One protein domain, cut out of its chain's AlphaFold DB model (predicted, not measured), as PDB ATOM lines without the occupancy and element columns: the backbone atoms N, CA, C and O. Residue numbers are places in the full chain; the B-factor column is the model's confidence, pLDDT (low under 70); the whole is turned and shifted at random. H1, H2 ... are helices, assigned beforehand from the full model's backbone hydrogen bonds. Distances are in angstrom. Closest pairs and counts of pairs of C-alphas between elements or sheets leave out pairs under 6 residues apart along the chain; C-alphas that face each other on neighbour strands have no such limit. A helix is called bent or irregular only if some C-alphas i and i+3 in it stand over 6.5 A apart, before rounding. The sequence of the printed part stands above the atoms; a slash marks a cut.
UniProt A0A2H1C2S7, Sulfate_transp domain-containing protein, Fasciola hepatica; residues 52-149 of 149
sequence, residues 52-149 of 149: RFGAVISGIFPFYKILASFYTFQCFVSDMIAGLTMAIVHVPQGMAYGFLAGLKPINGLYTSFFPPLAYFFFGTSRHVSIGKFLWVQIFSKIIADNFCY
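What this domain is: This is residues 52 to 149 of the 149 residues of the protein "Sulfate_transp domain-containing protein" of Fasciola hepatica (UniProt A0A2H1C2S7). What does the model look like at first sight? It is a loose, open frame of helices: the long, kinked helix H3 folds back at its last turns into H4, making a helical hairpin whose two helices are together near the turn and spread toward the other end. The short helices H1 and H2 follow each other across that spread end, with the end of H1 near the end of H4, while the long link after H4 leads back to H5, which runs on past the turn beside the last part of H3. What is it made of, and how large is it? The printed part has 98 residues with five named helices, H1 to H5 in that order along the chain, and no named strand, and its class is all helix. The whole is loose, with a radius of gyration of the C-alphas of 17.6 A, and elongated, spanning 56 by 34 by 21 A.

How they stand to each other: What touches the longest helix? H3, residues 73 to 100, touches H4, residues 105 to 122, and the two form a helical hairpin, running opposite ways at a steep tilt of 36 degrees, only just past shallow. H3 touches H4 with residues 91 to 99 alone, and H4 touches H3 with residues 105 to 112 alone; the closest C-alphas of the two helices, those of Gly 98 and Gly 108, are 4.1 A apart. H3 has a kink of 29 degrees near residue 90, and its residues 77 to 86 stand free. Where is the last helix? H5, residues 134 to 147, touches no helix but is close to H3, not clearly touching it; their closest C-alphas, those of Tyr 97 and Gln 137, are 7.1 A apart. The two run the same way at a shallow tilt of 17 degrees, while H4 and H5 are apart. How are the first two helices placed? H1, residues 53 to 60, and H2, residues 62 to 70, meet only through their link. H1 is close to H4 but not clearly touching it, the closest C-alphas, those of Ile 60 and Phe 122, being 6.6 A apart, and they run opposite ways at a steep tilt of 68 degrees, only just short of about perpendicular. H2 is apart from H3, H4 and H5, and H1 is apart from H3 and H5. What do the backbone N and O atoms show? In H1, H2 and H5 every O i to N i+4 pair is within hydrogen-bond range; in H3 22 of 24 are, and in H4 12 of 14.

Where its parts are: Where does the longest helix run? H3 begins at C-alpha 73, at (-5.441, 77.375, 69.630), and ends at C-alpha 100, at (-37.286, 59.769, 87.840), 40.7 A away. It is neither bent nor irregular, but only just: C-alphas 89 and 92 are 6.3 A apart. How long are the others? H4 measures 26.6 A from first to last C-alpha, and it too is neither bent nor irregular, but only just: C-alphas 112 and 115 are 6.4 A apart. H5 measures 20.3 A and ends at C-alpha 147, at (-48.276, 50.298, 82.743), while H2 measures 13.0 A and H1 10.0 A.

The domain as a whole: How far does it reach? The two C-alphas farthest apart, those of Thr 72 and Tyr 149, the chain's last residue, are 57.6 A apart. Is it unbroken, and which links are long? The printed part has no cut. The link from H4 to H5, of 11 residues, is long, and the other three are tight. Where is confidence low? The mean pLDDT of the printed part is 70.6, and 40 residues are under 70, among them residues 52 to 72 and 120 to 132.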
ATOM      1  N   ARG A  52     -13.945  52.678  49.212       57.06
ATOM      2  CA  ARG A  52     -12.753  52.707  50.063       57.06
ATOM      3  C   ARG A  52     -13.212  53.002  51.476       57.06
ATOM      4  O   ARG A  52     -13.674  54.106  51.740       57.06
ATOM      5  N   PHE A  53     -13.009  52.059  52.393       53.44
ATOM      6  CA  PHE A  53     -13.152  52.298  53.834       53.44
ATOM      7  C   PHE A  53     -12.406  53.570  54.273       53.44
ATOM      8  O   PHE A  53     -12.924  54.329  55.077       53.44
ATOM      9  N   GLY A  54     -11.259  53.891  53.659       54.03
ATOM     10  CA  GLY A  54     -10.549  55.155  53.892       54.03
ATOM     11  C   GLY A  54     -11.291  56.418  53.418       54.03
ATOM     12  O   GLY A  54     -11.163  57.466  54.040       54.03
ATOM     13  N   ALA A  55     -12.109  56.334  52.364       56.19
ATOM     14  CA  ALA A  55     -12.980  57.426  51.921       56.19
ATOM     15  C   ALA A  55     -14.267  57.508  52.753       56.19
ATOM     16  O   ALA A  55     -14.776  58.602  52.972       56.19
ATOM     17  N   VAL A  56     -14.752  56.372  53.263       57.97
ATOM     18  CA  VAL A  56     -15.850  56.305  54.235       57.97
ATOM     19  C   VAL A  56     -15.413  56.933  55.559       57.97
ATOM     20  O   VAL A  56     -16.110  57.804  56.048       57.97
ATOM     21  N   ILE A  57     -14.220  56.612  56.066       57.00
ATOM     22  CA  ILE A  57     -13.606  57.234  57.255       57.00
ATOM     23  C   ILE A  57     -13.327  58.724  57.002       57.00
ATOM     24  O   ILE A  57     -13.693  59.566  57.813       57.00
ATOM     25  N   SER A  58     -12.765  59.091  55.844       55.66
ATOM     26  CA  SER A  58     -12.558  60.505  55.483       55.66
ATOM     27  C   SER A  58     -13.877  61.274  55.268       55.66
ATOM     28  O   SER A  58     -13.904  62.493  55.431       55.66
ATOM     29  N   GLY A  59     -14.968  60.576  54.940       56.72
ATOM     30  CA  GLY A  59     -16.330  61.108  54.826       56.72
ATOM     31  C   GLY A  59     -17.134  61.093  56.132       56.72
ATOM     32  O   GLY A  59     -18.058  61.889  56.263       56.72
ATOM     33  N   ILE A  60     -16.766  60.241  57.093       58.97
ATOM     34  CA  ILE A  60     -17.303  60.163  58.464       58.97
ATOM     35  C   ILE A  60     -16.646  61.193  59.376       58.97
ATOM     36  O   ILE A  60     -17.305  61.731  60.259       58.97
ATOM     37  N   PHE A  61     -15.387  61.548  59.108       57.03
ATOM     38  CA  PHE A  61     -14.660  62.588  59.830       57.03
ATOM     39  C   PHE A  61     -14.422  63.857  58.987       57.03
ATOM     40  O   PHE A  61     -13.288  64.341  58.912       57.03
ATOM     41  N   PRO A  62     -15.456  64.505  58.405       57.84
ATOM     42  CA  PRO A  62     -15.300  65.863  57.891       57.84
ATOM     43  C   PRO A  62     -15.040  66.855  59.044       57.84
ATOM     44  O   PRO A  62     -14.668  68.002  58.795       57.84
ATOM     45  N   PHE A  63     -15.197  66.418  60.305       58.56
ATOM     46  CA  PHE A  63     -14.861  67.156  61.523       58.56
ATOM     47  C   PHE A  63     -13.424  67.684  61.510       58.56
ATOM     48  O   PHE A  63     -13.235  68.888  61.652       58.56
ATOM     49  N   TYR A  64     -12.430  66.836  61.224       58.06
ATOM     50  CA  TYR A  64     -11.026  67.260  61.189       58.06
ATOM     51  C   TYR A  64     -10.745  68.289  60.091       58.06
ATOM     52  O   TYR A  64      -9.926  69.177  60.295       58.06
ATOM     53  N   LYS A  65     -11.445  68.231  58.948       55.06
ATOM     54  CA  LYS A  65     -11.276  69.211  57.862       55.06
ATOM     55  C   LYS A  65     -11.820  70.595  58.209       55.06
ATOM     56  O   LYS A  65     -11.227  71.583  57.794       55.06
ATOM     57  N   ILE A  66     -12.921  70.684  58.960       58.25
ATOM     58  CA  ILE A  66     -13.414  71.984  59.437       58.25
ATOM     59  C   ILE A  66     -12.609  72.479  60.638       58.25
ATOM     60  O   ILE A  66     -12.285  73.663  60.677       58.25
ATOM     61  N   LEU A  67     -12.261  71.596  61.579       57.84
ATOM     62  CA  LEU A  67     -11.444  71.969  62.731       57.84
ATOM     63  C   LEU A  67     -10.074  72.481  62.255       57.84
ATOM     64  O   LEU A  67      -9.661  73.566  62.623       57.84
ATOM     65  N   ALA A  68      -9.414  71.800  61.319       57.16
ATOM     66  CA  ALA A  68      -8.121  72.251  60.801       57.16
ATOM     67  C   ALA A  68      -8.180  73.565  59.992       57.16
ATOM     68  O   ALA A  68      -7.165  74.242  59.871       57.16
ATOM     69  N   SER A  69      -9.339  73.942  59.433       57.34
ATOM     70  CA  SER A  69      -9.458  75.122  58.561       57.34
ATOM     71  C   SER A  69      -9.771  76.431  59.300       57.34
ATOM     72  O   SER A  69      -9.619  77.489  58.695       57.34
ATOM     73  N   PHE A  70     -10.236  76.387  60.557       53.28
ATOM     74  CA  PHE A  70     -10.759  77.566  61.278       53.28
ATOM     75  C   PHE A  70     -10.268  77.715  62.724       53.28
ATOM     76  O   PHE A  70     -10.766  78.576  63.453       53.28
ATOM     77  N   TYR A  71      -9.334  76.881  63.174       56.12
ATOM     78  CA  TYR A  71      -9.092  76.726  64.602       56.12
ATOM     79  C   TYR A  71      -7.748  77.283  65.043       56.12
ATOM     80  O   TYR A  71      -6.709  76.628  64.987       56.12
ATOM     81  N   THR A  72      -7.792  78.517  65.532       63.03
ATOM     82  CA  THR A  72      -6.747  79.062  66.399       63.03
ATOM     83  C   THR A  72      -6.763  78.293  67.724       63.03
ATOM     84  O   THR A  72      -7.835  77.961  68.234       63.03
ATOM     85  N   PHE A  73      -5.595  78.059  68.332       71.62
ATOM     86  CA  PHE A  73      -5.441  77.375  69.630       71.62
ATOM     87  C   PHE A  73      -6.289  77.982  70.769       71.62
ATOM     88  O   PHE A  73      -6.546  77.327  71.771       71.62
ATOM     89  N   GLN A  74      -6.763  79.220  70.618       72.06
ATOM     90  CA  GLN A  74      -7.697  79.859  71.547       72.06
ATOM     91  C   GLN A  74      -9.120  79.272  71.475       72.06
ATOM     92  O   GLN A  74      -9.732  79.073  72.521       72.06
ATOM     93  N   CYS A  75      -9.624  78.932  70.281       69.06
ATOM     94  CA  CYS A  75     -10.933  78.283  70.120       69.06
ATOM     95  C   CYS A  75     -10.907  76.843  70.662       69.06
ATOM     96  O   CYS A  75     -11.801  76.456  71.405       69.06
ATOM     97  N   PHE A  76      -9.812  76.122  70.385       74.31
ATOM     98  CA  PHE A  76      -9.106  75.302  71.370       74.31
ATOM     99  C   PHE A  76      -9.677  75.109  72.773       74.31
ATOM    100  O   PHE A  76     -10.523  74.282  73.119       74.31
ATOM    101  N   VAL A  77      -9.074  75.951  73.598       78.69
ATOM    102  CA  VAL A  77      -9.239  76.066  75.020       78.69
ATOM    103  C   VAL A  77     -10.668  76.482  75.353       78.69
ATOM    104  O   VAL A  77     -11.223  75.940  76.306       78.69
ATOM    105  N   SER A  78     -11.305  77.366  74.568       76.00
ATOM    106  CA  SER A  78     -12.694  77.763  74.832       76.00
ATOM    107  C   SER A  78     -13.676  76.601  74.688       76.00
ATOM    108  O   SER A  78     -14.539  76.434  75.549       76.00
ATOM    109  N   ASP A  79     -13.520  75.756  73.667       80.06
ATOM    110  CA  ASP A  79     -14.384  74.587  73.469       80.06
ATOM    111  C   ASP A  79     -14.111  73.501  74.509       80.06
ATOM    112  O   ASP A  79     -15.039  72.848  74.986       80.06
ATOM    113  N   MET A  80     -12.847  73.321  74.905       83.19
ATOM    114  CA  MET A  80     -12.472  72.369  75.949       83.19
ATOM    115  C   MET A  80     -13.073  72.758  77.306       83.19
ATOM    116  O   MET A  80     -13.641  71.909  77.992       83.19
ATOM    117  N   ILE A  81     -12.992  74.039  77.679       89.06
ATOM    118  CA  ILE A  81     -13.596  74.557  78.912       89.06
ATOM    119  C   ILE A  81     -15.119  74.413  78.844       89.06
ATOM    120  O   ILE A  81     -15.717  73.879  79.776       89.06
ATOM    121  N   ALA A  82     -15.745  74.804  77.731       83.25
ATOM    122  CA  ALA A  82     -17.187  74.658  77.541       83.25
ATOM    123  C   ALA A  82     -17.639  73.188  77.620       83.25
ATOM    124  O   ALA A  82     -18.630  72.878  78.284       83.25
ATOM    125  N   GLY A  83     -16.896  72.268  77.003       83.12
ATOM    126  CA  GLY A  83     -17.155  70.831  77.060       83.12
ATOM    127  C   GLY A  83     -17.028  70.266  78.474       83.12
ATOM    128  O   GLY A  83     -17.888  69.501  78.907       83.12
ATOM    129  N   LEU A  84     -16.005  70.686  79.223       88.12
ATOM    130  CA  LEU A  84     -15.806  70.275  80.612       88.12
ATOM    131  C   LEU A  84     -16.938  70.774  81.518       88.12
ATOM    132  O   LEU A  84     -17.488  70.000  82.301       88.12
ATOM    133  N   THR A  85     -17.337  72.039  81.383       91.12
ATOM    134  CA  THR A  85     -18.465  72.601  82.136       91.12
ATOM    135  C   THR A  85     -19.761  71.854  81.830       91.12
ATOM    136  O   THR A  85     -20.483  71.471  82.752       91.12
ATOM    137  N   MET A  86     -20.038  71.572  80.554       86.94
ATOM    138  CA  MET A  86     -21.217  70.799  80.157       86.94
ATOM    139  C   MET A  86     -21.175  69.369  80.697       86.94
ATOM    140  O   MET A  86     -22.204  68.867  81.146       86.94
ATOM    141  N   ALA A  87     -20.005  68.724  80.717       85.12
ATOM    142  CA  ALA A  87     -19.840  67.391  81.288       85.12
ATOM    143  C   ALA A  87     -20.197  67.367  82.782       85.12
ATOM    144  O   ALA A  87     -20.958  66.499  83.205       85.12
ATOM    145  N   ILE A  88     -19.722  68.349  83.557       90.06
ATOM    146  CA  ILE A  88     -20.014  68.466  84.994       90.06
ATOM    147  C   ILE A  88     -21.513  68.656  85.235       90.06
ATOM    148  O   ILE A  88     -22.081  67.966  86.076       90.06
ATOM    149  N   VAL A  89     -22.175  69.534  84.475       89.75
ATOM    150  CA  VAL A  89     -23.626  69.775  84.592       89.75
ATOM    151  C   VAL A  89     -24.440  68.532  84.217       89.75
ATOM    152  O   VAL A  89     -25.496  68.267  84.798       89.75
ATOM    153  N   HIS A  90     -23.944  67.717  83.288       84.31
ATOM    154  CA  HIS A  90     -24.673  66.545  82.816       84.31
ATOM    155  C   HIS A  90     -24.725  65.389  83.819       84.31
ATOM    156  O   HIS A  90     -25.638  64.563  83.725       84.31
ATOM    157  N   VAL A  91     -23.771  65.314  84.753       85.38
ATOM    158  CA  VAL A  91     -23.706  64.268  85.786       85.38
ATOM    159  C   VAL A  91     -24.938  64.303  86.702       85.38
ATOM    160  O   VAL A  91     -25.684  63.319  86.702       85.38
ATOM    161  N   PRO A  92     -25.238  65.403  87.426       86.31
ATOM    162  CA  PRO A  92     -26.426  65.468  88.275       86.31
ATOM    163  C   PRO A  92     -27.720  65.402  87.454       86.31
ATOM    164  O   PRO A  92     -28.679  64.755  87.869       86.31
ATOM    165  N   GLN A  93     -27.744  65.988  86.252       83.75
ATOM    166  CA  GLN A  93     -28.910  65.933  85.368       83.75
ATOM    167  C   GLN A  93     -29.232  64.494  84.921       83.75
ATOM    168  O   GLN A  93     -30.392  64.088  84.909       83.75
ATOM    169  N   GLY A  94     -28.217  63.697  84.572       81.00
ATOM    170  CA  GLY A  94     -28.381  62.284  84.219       81.00
ATOM    171  C   GLY A  94     -28.840  61.429  85.401       81.00
ATOM    172  O   GLY A  94     -29.700  60.565  85.233       81.00
ATOM    173  N   MET A  95     -28.326  61.711  86.602       83.81
ATOM    174  CA  MET A  95     -28.766  61.046  87.834       83.81
ATOM    175  C   MET A  95     -30.237  61.340  88.149       83.81
ATOM    176  O   MET A  95     -30.974  60.416  88.490       83.81
ATOM    177  N   ALA A  96     -30.684  62.587  87.967       83.62
ATOM    178  CA  ALA A  96     -32.083  62.970  88.155       83.62
ATOM    179  C   ALA A  96     -33.027  62.218  87.199       83.62
ATOM    180  O   ALA A  96     -34.093  61.772  87.621       83.62
ATOM    181  N   TYR A  97     -32.627  62.007  85.939       76.06
ATOM    182  CA  TYR A  97     -33.419  61.220  84.984       76.06
ATOM    183  C   TYR A  97     -33.474  59.729  85.328       76.06
ATOM    184  O   TYR A  97     -34.542  59.131  85.230       76.06
ATOM    185  N   GLY A  98     -32.363  59.134  85.774       76.06
ATOM    186  CA  GLY A  98     -32.358  57.747  86.254       76.06
ATOM    187  C   GLY A  98     -33.272  57.552  87.467       76.06
ATOM    188  O   GLY A  98     -34.053  56.604  87.502       76.06
ATOM    189  N   PHE A  99     -33.229  58.497  88.411       78.44
ATOM    190  CA  PHE A  99     -34.085  58.502  89.597       78.44
ATOM    191  C   PHE A  99     -35.574  58.668  89.247       78.44
ATOM    192  O   PHE A  99     -36.419  57.960  89.788       78.44
ATOM    193  N   LEU A 100     -35.906  59.549  88.298       76.00
ATOM    194  CA  LEU A 100     -37.286  59.769  87.840       76.00
ATOM    195  C   LEU A 100     -37.921  58.540  87.179       76.00
ATOM    196  O   LEU A 100     -39.140  58.394  87.278       76.00
ATOM    197  N   ALA A 101     -37.109  57.699  86.533       69.69
ATOM    198  CA  ALA A 101     -37.522  56.472  85.857       69.69
ATOM    199  C   ALA A 101     -37.612  55.243  86.788       69.69
ATOM    200  O   ALA A 101     -37.855  54.140  86.309       69.69
ATOM    201  N   GLY A 102     -37.373  55.398  88.099       71.25
ATOM    202  CA  GLY A 102     -37.441  54.293  89.069       71.25
ATOM    203  C   GLY A 102     -36.299  53.269  88.962       71.25
ATOM    204  O   GLY A 102     -36.339  52.223  89.604       71.25
ATOM    205  N   LEU A 103     -35.264  53.559  88.166       72.69
ATOM    206  CA  LEU A 103     -34.091  52.705  87.972       72.69
ATOM    207  C   LEU A 103     -32.941  53.149  88.889       72.69
ATOM    208  O   LEU A 103     -32.880  54.293  89.343       72.69
ATOM    209  N   LYS A 104     -31.962  52.263  89.131       75.56
ATOM    210  CA  LYS A 104     -30.719  52.647  89.824       75.56
ATOM    211  C   LYS A 104     -30.069  53.832  89.075       75.56
ATOM    212  O   LYS A 104     -29.794  53.682  87.881       75.56
ATOM    213  N   PRO A 105     -29.752  54.965  89.738       74.38
ATOM    214  CA  PRO A 105     -29.250  56.180  89.079       74.38
ATOM    215  C   PRO A 105     -28.008  55.953  88.208       74.38
ATOM    216  O   PRO A 105     -27.829  56.604  87.181       74.38
ATOM    217  N   ILE A 106     -27.182  54.974  88.587       79.38
ATOM    218  CA  ILE A 106     -25.974  54.591  87.858       79.38
ATOM    219  C   ILE A 106     -26.273  54.097  86.432       79.38
ATOM    220  O   ILE A 106     -25.552  54.437  85.497       79.38
ATOM    221  N   ASN A 107     -27.392  53.394  86.231       76.44
ATOM    222  CA  ASN A 107     -27.789  52.886  84.917       76.44
ATOM    223  C   ASN A 107     -28.290  54.018  84.015       76.44
ATOM    224  O   ASN A 107     -27.984  54.029  82.824       76.44
ATOM    225  N   GLY A 108     -28.993  55.002  84.586       73.06
ATOM    226  CA  GLY A 108     -29.426  56.203  83.868       73.06
ATOM    227  C   GLY A 108     -28.256  57.075  83.407       73.06
ATOM    228  O   GLY A 108     -28.330  57.702  82.350       73.06
ATOM    229  N   LEU A 109     -27.150  57.069  84.158       77.00
ATOM    230  CA  LEU A 109     -25.921  57.758  83.771       77.00
ATOM    231  C   LEU A 109     -25.236  57.061  82.584       77.00
ATOM    232  O   LEU A 109     -24.878  57.734  81.616       77.00
ATOM    233  N   TYR A 110     -25.120  55.728  82.612       80.75
ATOM    234  CA  TYR A 110     -24.513  54.960  81.518       80.75
ATOM    235  C   TYR A 110     -25.276  55.114  80.199       80.75
ATOM    236  O   TYR A 110     -24.669  55.431  79.173       80.75
ATOM    237  N   THR A 111     -26.603  54.971  80.222       77.88
ATOM    238  CA  THR A 111     -27.448  55.102  79.020       77.88
ATOM    239  C   THR A 111     -27.512  56.531  78.489       77.88
ATOM    240  O   THR A 111     -27.794  56.732  77.316       77.88
ATOM    241  N   SER A 112     -27.215  57.529  79.320       73.94
ATOM    242  CA  SER A 112     -27.215  58.946  78.947       73.94
ATOM    243  C   SER A 112     -25.869  59.467  78.439       73.94
ATOM    244  O   SER A 112     -25.836  60.509  77.783       73.94
ATOM    245  N   PHE A 113     -24.764  58.810  78.794       79.00
ATOM    246  CA  PHE A 113     -23.403  59.236  78.458       79.00
ATOM    247  C   PHE A 113     -22.876  58.565  77.186       79.00
ATOM    248  O   PHE A 113     -22.244  59.214  76.353       79.00
ATOM    249  N   PHE A 114     -23.176  57.278  77.008       81.88
ATOM    250  CA  PHE A 114     -22.696  56.506  75.863       81.88
ATOM    251  C   PHE A 114     -23.248  56.967  74.506       81.88
ATOM    252  O   PHE A 114     -22.455  57.060  73.572       81.88
ATOM    253  N   PRO A 115     -24.549  57.279  74.340       78.19
ATOM    254  CA  PRO A 115     -25.085  57.653  73.031       78.19
ATOM    255  C   PRO A 115     -24.505  58.959  72.470       78.19
ATOM    256  O   PRO A 115     -24.131  58.957  71.299       78.19
ATOM    257  N   PRO A 116     -24.342  60.047  73.254       73.00
ATOM    258  CA  PRO A 116     -23.651  61.248  72.784       73.00
ATOM    259  C   PRO A 116     -22.176  60.999  72.456       73.00
ATOM    260  O   PRO A 116     -21.671  61.544  71.479       73.00
ATOM    261  N   LEU A 117     -21.492  60.155  73.238       77.12
ATOM    262  CA  LEU A 117     -20.095  59.788  72.995       77.12
ATOM    263  C   LEU A 117     -19.949  58.973  71.702       77.12
ATOM    264  O   LEU A 117     -19.112  59.279  70.859       77.12
ATOM    265  N   ALA A 118     -20.809  57.978  71.498       80.12
ATOM    266  CA  ALA A 118     -20.873  57.212  70.259       80.12
ATOM    267  C   ALA A 118     -21.240  58.113  69.068       80.12
ATOM    268  O   ALA A 118     -20.617  58.025  68.012       80.12
ATOM    269  N   TYR A 119     -22.189  59.037  69.242       72.81
ATOM    270  CA  TYR A 119     -22.546  60.017  68.218       72.81
ATOM    271  C   TYR A 119     -21.391  60.970  67.894       72.81
ATOM    272  O   TYR A 119     -21.231  61.353  66.746       72.81
ATOM    273  N   PHE A 120     -20.536  61.318  68.855       68.75
ATOM    274  CA  PHE A 120     -19.339  62.112  68.581       68.75
ATOM    275  C   PHE A 120     -18.351  61.377  67.657       68.75
ATOM    276  O   PHE A 120     -17.776  61.992  66.762       68.75
ATOM    277  N   PHE A 121     -18.191  60.057  67.818       66.12
ATOM    278  CA  PHE A 121     -17.308  59.252  66.963       66.12
ATOM    279  C   PHE A 121     -17.902  58.925  65.585       66.12
ATOM    280  O   PHE A 121     -17.157  58.845  64.612       66.12
ATOM    281  N   PHE A 122     -19.221  58.734  65.487       66.00
ATOM    282  CA  PHE A 122     -19.898  58.298  64.253       66.00
ATOM    283  C   PHE A 122     -20.754  59.385  63.575       66.00
ATOM    284  O   PHE A 122     -21.342  59.148  62.519       66.00
ATOM    285  N   GLY A 123     -20.864  60.570  64.170       57.53
ATOM    286  CA  GLY A 123     -21.789  61.626  63.769       57.53
ATOM    287  C   GLY A 123     -21.311  62.414  62.556       57.53
ATOM    288  O   GLY A 123     -20.318  63.133  62.595       57.53
ATOM    289  N   THR A 124     -22.083  62.346  61.475       54.34
ATOM    290  CA  THR A 124     -21.803  63.022  60.201       54.34
ATOM    291  C   THR A 124     -22.193  64.510  60.181       54.34
ATOM    292  O   THR A 124     -21.901  65.196  59.202       54.34
ATOM    293  N   SER A 125     -22.847  65.030  61.232       48.03
ATOM    294  CA  SER A 125     -23.489  66.357  61.229       48.03
ATOM    295  C   SER A 125     -23.139  67.206  62.457       48.03
ATOM    296  O   SER A 125     -23.507  66.884  63.580       48.03
ATOM    297  N   ARG A 126     -22.507  68.366  62.222       52.50
ATOM    298  CA  ARG A 126     -22.069  69.336  63.253       52.50
ATOM    299  C   ARG A 126     -23.210  70.137  63.912       52.50
ATOM    300  O   ARG A 126     -22.968  70.850  64.875       52.50
ATOM    301  N   HIS A 127     -24.435  70.037  63.390       48.28
ATOM    302  CA  HIS A 127     -25.605  70.810  63.843       48.28
ATOM    303  C   HIS A 127     -26.700  69.967  64.498       48.28
ATOM    304  O   HIS A 127     -27.761  70.482  64.845       48.28
ATOM    305  N   VAL A 128     -26.465  68.671  64.681       47.84
ATOM    306  CA  VAL A 128     -27.433  67.805  65.341       47.84
ATOM    307  C   VAL A 128     -27.177  67.884  66.842       47.84
ATOM    308  O   VAL A 128     -26.391  67.136  67.418       47.84
ATOM    309  N   SER A 129     -27.837  68.853  67.471       44.78
ATOM    310  CA  SER A 129     -27.977  68.901  68.922       44.78
ATOM    311  C   SER A 129     -28.958  67.800  69.327       44.78
ATOM    312  O   SER A 129     -30.148  68.047  69.519       44.78
ATOM    313  N   ILE A 130     -28.478  66.553  69.413       57.50
ATOM    314  CA  ILE A 130     -29.172  65.496  70.166       57.50
ATOM    315  C   ILE A 130     -28.985  65.852  71.644       57.50
ATOM    316  O   ILE A 130     -28.165  65.290  72.366       57.50
ATOM    317  N   GLY A 131     -29.684  66.901  72.067       60.25
ATOM    318  CA  GLY A 131     -29.819  67.255  73.465       60.25
ATOM    319  C   GLY A 131     -30.767  66.275  74.142       60.25
ATOM    320  O   GLY A 131     -31.663  65.711  73.515       60.25
ATOM    321  N   LYS A 132     -30.588  66.076  75.450       58.62
ATOM    322  CA  LYS A 132     -31.580  65.380  76.272       58.62
ATOM    323  C   LYS A 132     -32.875  66.190  76.249       58.62
ATOM    324  O   LYS A 132     -32.986  67.211  76.923       58.62
ATOM    325  N   PHE A 133     -33.848  65.749  75.461       72.31
ATOM    326  CA  PHE A 133     -35.169  66.363  75.438       72.31
ATOM    327  C   PHE A 133     -35.918  65.944  76.701       72.31
ATOM    328  O   PHE A 133     -36.318  64.788  76.832       72.31
ATOM    329  N   LEU A 134     -36.114  66.889  77.627       69.56
ATOM    330  CA  LEU A 134     -36.861  66.682  78.874       69.56
ATOM    331  C   LEU A 134     -38.223  66.010  78.619       69.56
ATOM    332  O   LEU A 134     -38.636  65.133  79.372       69.56
ATOM    333  N   TRP A 135     -38.862  66.358  77.504       76.88
ATOM    334  CA  TRP A 135     -40.125  65.778  77.057       76.88
ATOM    335  C   TRP A 135     -40.072  64.258  76.888       76.88
ATOM    336  O   TRP A 135     -40.987  63.582  77.342       76.88
ATOM    337  N   VAL A 136     -38.997  63.698  76.320       82.75
ATOM    338  CA  VAL A 136     -38.872  62.241  76.107       82.75
ATOM    339  C   VAL A 136     -38.897  61.489  77.442       82.75
ATOM    340  O   VAL A 136     -39.538  60.448  77.551       82.75
ATOM    341  N   GLN A 137     -38.270  62.051  78.478       77.19
ATOM    342  CA  GLN A 137     -38.249  61.452  79.814       77.19
ATOM    343  C   GLN A 137     -39.602  61.565  80.517       77.19
ATOM    344  O   GLN A 137     -40.053  60.611  81.145       77.19
ATOM    345  N   ILE A 138     -40.274  62.712  80.377       81.94
ATOM    346  CA  ILE A 138     -41.626  62.911  80.911       81.94
ATOM    347  C   ILE A 138     -42.600  61.919  80.263       81.94
ATOM    348  O   ILE A 138     -43.334  61.242  80.976       81.94
ATOM    349  N   PHE A 139     -42.570  61.771  78.936       85.25
ATOM    350  CA  PHE A 139     -43.427  60.814  78.231       85.25
ATOM    351  C   PHE A 139     -43.143  59.369  78.641       85.25
ATOM    352  O   PHE A 139     -44.082  58.632  78.928       85.25
ATOM    353  N   SER A 140     -41.872  58.967  78.733       79.31
ATOM    354  CA  SER A 140     -41.516  57.617  79.189       79.31
ATOM    355  C   SER A 140     -41.994  57.346  80.616       79.31
ATOM    356  O   SER A 140     -42.425  56.230  80.896       79.31
ATOM    357  N   LYS A 141     -41.935  58.346  81.505       75.94
ATOM    358  CA  LYS A 141     -42.437  58.230  82.878       75.94
ATOM    359  C   LYS A 141     -43.957  58.083  82.916       75.94
ATOM    360  O   LYS A 141     -44.444  57.162  83.551       75.94
ATOM    361  N   ILE A 142     -44.691  58.923  82.183       83.62
ATOM    362  CA  ILE A 142     -46.155  58.816  82.080       83.62
ATOM    363  C   ILE A 142     -46.544  57.422  81.580       83.62
ATOM    364  O   ILE A 142     -47.420  56.788  82.157       83.62
ATOM    365  N   ILE A 143     -45.887  56.916  80.535       82.88
ATOM    366  CA  ILE A 143     -46.184  55.589  79.981       82.88
ATOM    367  C   ILE A 143     -45.873  54.481  80.996       82.88
ATOM    368  O   ILE A 143     -46.680  53.570  81.151       82.88
ATOM    369  N   ALA A 144     -44.747  54.565  81.707       75.25
ATOM    370  CA  ALA A 144     -44.388  53.597  82.742       75.25
ATOM    371  C   ALA A 144     -45.392  53.596  83.909       75.25
ATOM    372  O   ALA A 144     -45.802  52.525  84.348       75.25
ATOM    373  N   ASP A 145     -45.847  54.771  84.348       74.62
ATOM    374  CA  ASP A 145     -46.847  54.909  85.413       74.62
ATOM    375  C   ASP A 145     -48.230  54.376  84.974       74.62
ATOM    376  O   ASP A 145     -48.970  53.845  85.794       74.62
ATOM    377  N   ASN A 146     -48.562  54.444  83.675       75.75
ATOM    378  CA  ASN A 146     -49.786  53.848  83.111       75.75
ATOM    379  C   ASN A 146     -49.703  52.318  82.932       75.75
ATOM    380  O   ASN A 146     -50.737  51.669  82.823       75.75
ATOM    381  N   PHE A 147     -48.498  51.745  82.873       67.69
ATOM    382  CA  PHE A 147     -48.276  50.298  82.743       67.69
ATOM    383  C   PHE A 147     -48.074  49.588  84.090       67.69
ATOM    384  O   PHE A 147     -48.128  48.363  84.139       67.69
ATOM    385  N   CYS A 148     -47.816  50.335  85.168       57.12
ATOM    386  CA  CYS A 148     -47.582  49.799  86.511       57.12
ATOM    387  C   CYS A 148     -48.865  49.773  87.372       57.12
ATOM    388  O   CYS A 148     -48.810  50.059  88.569       57.12
ATOM    389  N   TYR A 149     -50.009  49.449  86.756       46.50
ATOM    390  CA  TYR A 149     -51.280  49.170  87.432       46.50
ATOM    391  C   TYR A 149     -51.784  47.775  87.061       46.50
ATOM    392  O   TYR A 149     -51.684  47.421  85.863       46.50
TER     393      TYR A 149